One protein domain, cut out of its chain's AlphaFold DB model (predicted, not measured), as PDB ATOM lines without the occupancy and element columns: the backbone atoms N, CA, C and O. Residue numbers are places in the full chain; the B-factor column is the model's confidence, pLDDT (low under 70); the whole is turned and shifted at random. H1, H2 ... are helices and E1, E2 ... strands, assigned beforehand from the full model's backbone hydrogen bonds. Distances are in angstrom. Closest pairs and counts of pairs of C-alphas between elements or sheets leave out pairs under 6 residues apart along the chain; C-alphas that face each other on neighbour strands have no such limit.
ATOM      1  N   SER A   2      36.336 -33.385  32.642       88.44
ATOM      2  CA  SER A   2      37.108 -33.170  33.884       88.44
ATOM      3  C   SER A   2      38.203 -32.109  33.770       88.44
ATOM      4  O   SER A   2      38.237 -31.191  34.578       88.44
ATOM      5  N   SER A   3      39.021 -32.175  32.719       87.88
ATOM      6  CA  SER A   3      40.097 -31.205  32.483       87.88
ATOM      7  C   SER A   3      39.601 -29.756  32.438       87.88
ATOM      8  O   SER A   3      40.255 -28.891  33.003       87.88
ATOM      9  N   PHE A   4      38.437 -29.488  31.838       90.19
ATOM     10  CA  PHE A   4      37.881 -28.132  31.739       90.19
ATOM     11  C   PHE A   4      37.343 -27.622  33.079       90.19
ATOM     12  O   PHE A   4      37.502 -26.446  33.382       90.19
ATOM     13  N   ILE A   5      36.754 -28.503  33.895       92.25
ATOM     14  CA  ILE A   5      36.283 -28.152  35.244       92.25
ATOM     15  C   ILE A   5      37.463 -27.717  36.117       92.25
ATOM     16  O   ILE A   5      37.432 -26.631  36.691       92.25
ATOM     17  N   TRP A   6      38.535 -28.512  36.145       90.44
ATOM     18  CA  TRP A   6      39.729 -28.181  36.923       90.44
ATOM     19  C   TRP A   6      40.456 -26.944  36.389       90.44
ATOM     20  O   TRP A   6      40.916 -26.113  37.163       90.44
ATOM     21  N   GLN A   7      40.509 -26.770  35.067       88.25
ATOM     22  CA  GLN A   7      41.081 -25.577  34.432       88.25
ATOM     23  C   GLN A   7      40.315 -24.282  34.739       88.25
ATOM     24  O   GLN A   7      40.915 -23.206  34.695       88.25
ATOM     25  N   ALA A   8      39.021 -24.376  35.054       90.81
ATOM     26  CA  ALA A   8      38.209 -23.260  35.535       90.81
ATOM     27  C   ALA A   8      38.332 -23.035  37.056       90.81
ATOM     28  O   ALA A   8      37.779 -22.063  37.571       90.81
ATOM     29  N   GLY A   9      39.068 -23.897  37.771       90.50
ATOM     30  CA  GLY A   9      39.233 -23.861  39.228       90.50
ATOM     31  C   GLY A   9      38.131 -24.582  40.011       90.50
ATOM     32  O   GLY A   9      38.093 -24.476  41.233       90.50
ATOM     33  N   GLY A  10      37.232 -25.297  39.329       92.25
ATOM     34  CA  GLY A  10      36.180 -26.091  39.960       92.25
ATOM     35  C   GLY A  10      36.635 -27.518  40.263       92.25
ATOM     36  O   GLY A  10      37.657 -27.980  39.759       92.25
ATOM     37  N   ASP A  11      35.835 -28.248  41.036       94.00
ATOM     38  CA  ASP A  11      36.036 -29.676  41.290       94.00
ATOM     39  C   ASP A  11      34.691 -30.419  41.380       94.00
ATOM     40  O   ASP A  11      33.625 -29.815  41.541       94.00
ATOM     41  N   PHE A  12      34.729 -31.744  41.261       93.69
ATOM     42  CA  PHE A  12      33.557 -32.619  41.345       93.69
ATOM     43  C   PHE A  12      33.063 -32.779  42.781       93.69
ATOM     44  O   PHE A  12      31.853 -32.855  43.029       93.69
ATOM     45  N   VAL A  13      33.997 -32.817  43.729       95.31
ATOM     46  CA  VAL A  13      33.738 -32.984  45.157       95.31
ATOM     47  C   VAL A  13      34.508 -31.944  45.952       95.31
ATOM     48  O   VAL A  13      35.582 -31.516  45.547       95.31
ATOM     49  N   LYS A  14      33.962 -31.562  47.100       94.25
ATOM     50  CA  LYS A  14      34.669 -30.783  48.113       94.25
ATOM     51  C   LYS A  14      34.780 -31.596  49.392       94.25
ATOM     52  O   LYS A  14      33.830 -32.292  49.769       94.25
ATOM     53  N   GLU A  15      35.935 -31.510  50.034       95.19
ATOM     54  CA  GLU A  15      36.193 -32.118  51.333       95.19
ATOM     55  C   GLU A  15      36.096 -31.047  52.421       95.19
ATOM     56  O   GLU A  15      36.745 -30.007  52.350       95.19
ATOM     57  N   GLU A  16      35.258 -31.296  53.423       92.56
ATOM     58  CA  GLU A  16      35.107 -30.440  54.594       92.56
ATOM     59  C   GLU A  16      35.146 -31.323  55.844       92.56
ATOM     60  O   GLU A  16      34.227 -32.102  56.107       92.56
ATOM     61  N   SER A  17      36.215 -31.200  56.637       93.06
ATOM     62  CA  SER A  17      36.392 -31.949  57.894       93.06
ATOM     63  C   SER A  17      36.271 -33.476  57.729       93.06
ATOM     64  O   SER A  17      35.563 -34.137  58.493       93.06
ATOM     65  N   GLY A  18      36.918 -34.046  56.709       94.38
ATOM     66  CA  GLY A  18      36.890 -35.481  56.418       94.38
ATOM     67  C   GLY A  18      35.588 -35.982  55.786       94.38
ATOM     68  O   GLY A  18      35.404 -37.192  55.645       94.38
ATOM     69  N   LYS A  19      34.666 -35.085  55.413       95.31
ATOM     70  CA  LYS A  19      33.420 -35.423  54.715       95.31
ATOM     71  C   LYS A  19      33.439 -34.875  53.296       95.31
ATOM     72  O   LYS A  19      33.746 -33.708  53.081       95.31
ATOM     73  N   PHE A  20      33.037 -35.709  52.342       95.94
ATOM     74  CA  PHE A  20      32.913 -35.320  50.941       95.94
ATOM     75  C   PHE A  20      31.479 -34.917  50.608       95.94
ATOM     76  O   PHE A  20      30.522 -35.581  51.009       95.94
ATOM     77  N   SER A  21      31.332 -33.848  49.835       95.69
ATOM     78  CA  SER A  21      30.057 -33.432  49.246       95.69
ATOM     79  C   SER A  21      30.248 -32.991  47.796       95.69
ATOM     80  O   SER A  21      31.364 -32.696  47.372       95.69
ATOM     81  N   ALA A  22      29.171 -32.986  47.007       96.06
ATOM     82  CA  ALA A  22      29.230 -32.584  45.603       96.06
ATOM     83  C   ALA A  22      29.549 -31.084  45.456       96.06
ATOM     84  O   ALA A  22      29.012 -30.253  46.187       96.06
ATOM     85  N   SER A  23      30.385 -30.749  44.472       95.62
ATOM     86  CA  SER A  23      30.899 -29.392  44.207       95.62
ATOM     87  C   SER A  23      30.522 -28.871  42.802       95.62
ATOM     88  O   SER A  23      31.033 -27.868  42.311       95.62
ATOM     89  N   LEU A  24      29.567 -29.525  42.137       95.50
ATOM     90  CA  LEU A  24      29.199 -29.201  40.752       95.50
ATOM     91  C   LEU A  24      28.393 -27.901  40.586       95.50
ATOM     92  O   LEU A  24      28.286 -27.399  39.473       95.50
ATOM     93  N   ASN A  25      27.812 -27.356  41.659       96.19
ATOM     94  CA  ASN A  25      27.021 -26.122  41.613       96.19
ATOM     95  C   ASN A  25      27.846 -24.908  42.070       96.19
ATOM     96  O   ASN A  25      27.558 -24.299  43.100       96.19
ATOM     97  N   THR A  26      28.903 -24.604  41.322       95.50
ATOM     98  CA  THR A  26      29.827 -23.490  41.579       95.50
ATOM     99  C   THR A  26      29.977 -22.621  40.323       95.50
ATOM    100  O   THR A  26      29.770 -23.123  39.210       95.50
ATOM    101  N   PRO A  27      30.317 -21.324  40.457       96.00
ATOM    102  CA  PRO A  27      30.580 -20.454  39.309       96.00
ATOM    103  C   PRO A  27      31.655 -21.005  38.362       96.00
ATOM    104  O   PRO A  27      31.515 -20.901  37.147       96.00
ATOM    105  N   GLU A  28      32.686 -21.651  38.904       92.75
ATOM    106  CA  GLU A  28      33.794 -22.244  38.154       92.75
ATOM    107  C   GLU A  28      33.323 -23.422  37.285       92.75
ATOM    108  O   GLU A  28      33.665 -23.521  36.106       92.75
ATOM    109  N   VAL A  29      32.476 -24.304  37.829       94.81
ATOM    110  CA  VAL A  29      31.890 -25.407  37.048       94.81
ATOM    111  C   VAL A  29      30.920 -24.866  35.995       94.81
ATOM    112  O   VAL A  29      30.903 -25.360  34.864       94.81
ATOM    113  N   ALA A  30      30.144 -23.825  36.317       96.12
ATOM    114  CA  ALA A  30      29.263 -23.166  35.356       96.12
ATOM    115  C   ALA A  30      30.041 -22.524  34.191       96.12
ATOM    116  O   ALA A  30      29.594 -22.609  33.046       96.12
ATOM    117  N   GLU A  31      31.215 -21.942  34.454       93.62
ATOM    118  CA  GLU A  31      32.132 -21.407  33.440       93.62
ATOM    119  C   GLU A  31      32.581 -22.512  32.465       93.62
ATOM    120  O   GLU A  31      32.381 -22.390  31.252       93.62
ATOM    121  N   ALA A  32      33.076 -23.641  32.986       93.06
ATOM    122  CA  ALA A  32      33.507 -24.781  32.171       93.06
ATOM    123  C   ALA A  32      32.365 -25.379  31.326       93.06
ATOM    124  O   ALA A  32      32.533 -25.662  30.136       93.06
ATOM    125  N   MET A  33      31.178 -25.548  31.918       93.94
ATOM    126  CA  MET A  33      30.005 -26.067  31.207       93.94
ATOM    127  C   MET A  33      29.504 -25.099  30.133       93.94
ATOM    128  O   MET A  33      29.092 -25.535  29.056       93.94
ATOM    129  N   THR A  34      29.568 -23.792  30.400       94.88
ATOM    130  CA  THR A  34      29.203 -22.758  29.428       94.88
ATOM    131  C   THR A  34      30.155 -22.776  28.242       94.88
ATOM    132  O   THR A  34      29.682 -22.808  27.112       94.88
ATOM    133  N   PHE A  35      31.468 -22.851  28.476       91.88
ATOM    134  CA  PHE A  35      32.464 -22.970  27.409       91.88
ATOM    135  C   PHE A  35      32.175 -24.162  26.483       91.88
ATOM    136  O   PHE A  35      32.072 -24.002  25.267       91.88
ATOM    137  N   MET A  36      31.956 -25.349  27.061       91.38
ATOM    138  CA  MET A  36      31.636 -26.552  26.288       91.38
ATOM    139  C   MET A  36      30.348 -26.378  25.483       91.38
ATOM    140  O   MET A  36      30.338 -26.646  24.285       91.38
ATOM    141  N   ARG A  37      29.280 -25.872  26.115       93.50
ATOM    142  CA  ARG A  37      27.999 -25.603  25.446       93.50
ATOM    143  C   ARG A  37      28.155 -24.615  24.291       93.50
ATOM    144  O   ARG A  37      27.568 -24.838  23.234       93.50
ATOM    145  N   THR A  38      28.936 -23.553  24.476       95.00
ATOM    146  CA  THR A  38      29.198 -22.547  23.443       95.00
ATOM    147  C   THR A  38      29.832 -23.179  22.212       95.00
ATOM    148  O   THR A  38      29.365 -22.901  21.114       95.00
ATOM    149  N   MET A  39      30.775 -24.119  22.364       91.94
ATOM    150  CA  MET A  39      31.363 -24.809  21.209       91.94
ATOM    151  C   MET A  39      30.313 -25.528  20.343       91.94
ATOM    152  O   MET A  39      30.375 -25.487  19.111       91.94
ATOM    153  N   MET A  40      29.317 -26.162  20.970       92.44
ATOM    154  CA  MET A  40      28.214 -26.787  20.232       92.44
ATOM    155  C   MET A  40      27.279 -25.745  19.608       92.44
ATOM    156  O   MET A  40      26.865 -25.904  18.460       92.44
ATOM    157  N   CYS A  41      26.952 -24.673  20.335       93.75
ATOM    158  CA  CYS A  41      26.082 -23.602  19.840       93.75
ATOM    159  C   CYS A  41      26.695 -22.839  18.655       93.75
ATOM    160  O   CYS A  41      25.985 -22.517  17.704       93.75
ATOM    161  N   GLU A  42      28.003 -22.595  18.689       96.38
ATOM    162  CA  GLU A  42      28.766 -21.922  17.631       96.38
ATOM    163  C   GLU A  42      29.156 -22.860  16.483       96.38
ATOM    164  O   GLU A  42      29.743 -22.422  15.498       96.38
ATOM    165  N   LYS A  43      28.779 -24.145  16.567       94.00
ATOM    166  CA  LYS A  43      29.033 -25.164  15.538       94.00
ATOM    167  C   LYS A  43      30.523 -25.372  15.245       94.00
ATOM    168  O   LYS A  43      30.886 -25.729  14.127       94.00
ATOM    169  N   VAL A  44      31.374 -25.202  16.257       93.81
ATOM    170  CA  VAL A  44      32.808 -25.539  16.184       93.81
ATOM    171  C   VAL A  44      33.090 -26.984  16.622       93.81
ATOM    172  O   VAL A  44      34.233 -27.428  16.632       93.81
ATOM    173  N   THR A  45      32.045 -27.748  16.950       93.12
ATOM    174  CA  THR A  45      32.095 -29.208  17.113       93.12
ATOM    175  C   THR A  45      31.477 -29.924  15.915       93.12
ATOM    176  O   THR A  45      30.585 -29.382  15.262       93.12
TER     177      THR A  45
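AT A GLANCE: This is residues 2 to 45 of the 103 residues of a protein of Raoultella planticola (UniProt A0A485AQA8). The model is a thin rod: a small two-stranded hairpin, E1 and E2, makes one end, and the long helix H2 runs away from it to the other end, with the short helix H1 packed on the side of the first part of H2. Residues 38 to 44, of which 38 to 41 belong to H2, stick out at the far end. The printed part has 44 residues with two named helices and two named strands, in the order H1, E1, E2, H2; the sheet, E1 - E2, is antiparallel, and the class is mixed, helices and strands. The whole is loose, with a radius of gyration of the C-alphas of 12.6 A, and the C-alphas span 43 by 16 by 12 A.

IN THESE COORDINATES: Strand E1 is residues 13 to 16, 9.9 A from first to last C-alpha, beginning at C-alpha 13 at (33.738, -32.984, 45.157). Strand E2 is residues 19 to 22, 10.4 A long. Helix H2, the longest element, is residues 27 to 41 and measures 20.2 A; it ends at C-alpha 41 at (26.082, -23.602, 19.840). Helix H1 is residues 2 to 7, 8.6 A long, with C-alpha 2 at (37.108, -33.170, 33.884).

HOW THE PARTS SIT: E1 and E2 form a hairpin, antiparallel neighbours whose N-to-C directions stand at 146 degrees. C-alphas 13 and 22 face each other at 4.5 A, and C-alphas 16 and 19 at 5.3 A. N 14 and O 21, 2.8 A apart, and N 16 and O 19, 2.9 A apart, are within hydrogen-bond range. H2 follows E2 after a tight link of 4 residues, and E1 and H2 are apart. H1 touches H2, which meets it with residues 28 to 33 alone; the closest C-alphas are those of Ile 5 and Ala 32, 5.3 A apart. The two helices run opposite ways at a steep tilt of 63 degrees, with their centres 10.8 A apart. H1 and E2 are apart. In H1 every O i to N i+4 pair is within hydrogen-bond range; in H2 it is 10 of 11.

THE WHOLE: The two C-alphas farthest apart are those of Ser 17 and Lys 43, at 43.5 A, while the C-alphas of Ser 2 and Thr 45, the first and last printed, are 17.9 A apart. The printed part has no cut. The three links, H1 to E1, E1 to E2 and E2 to H2, are tight. Residues 38 to 44 stand free. The mean pLDDT of the printed part is 93.4, and no printed residue is under 70.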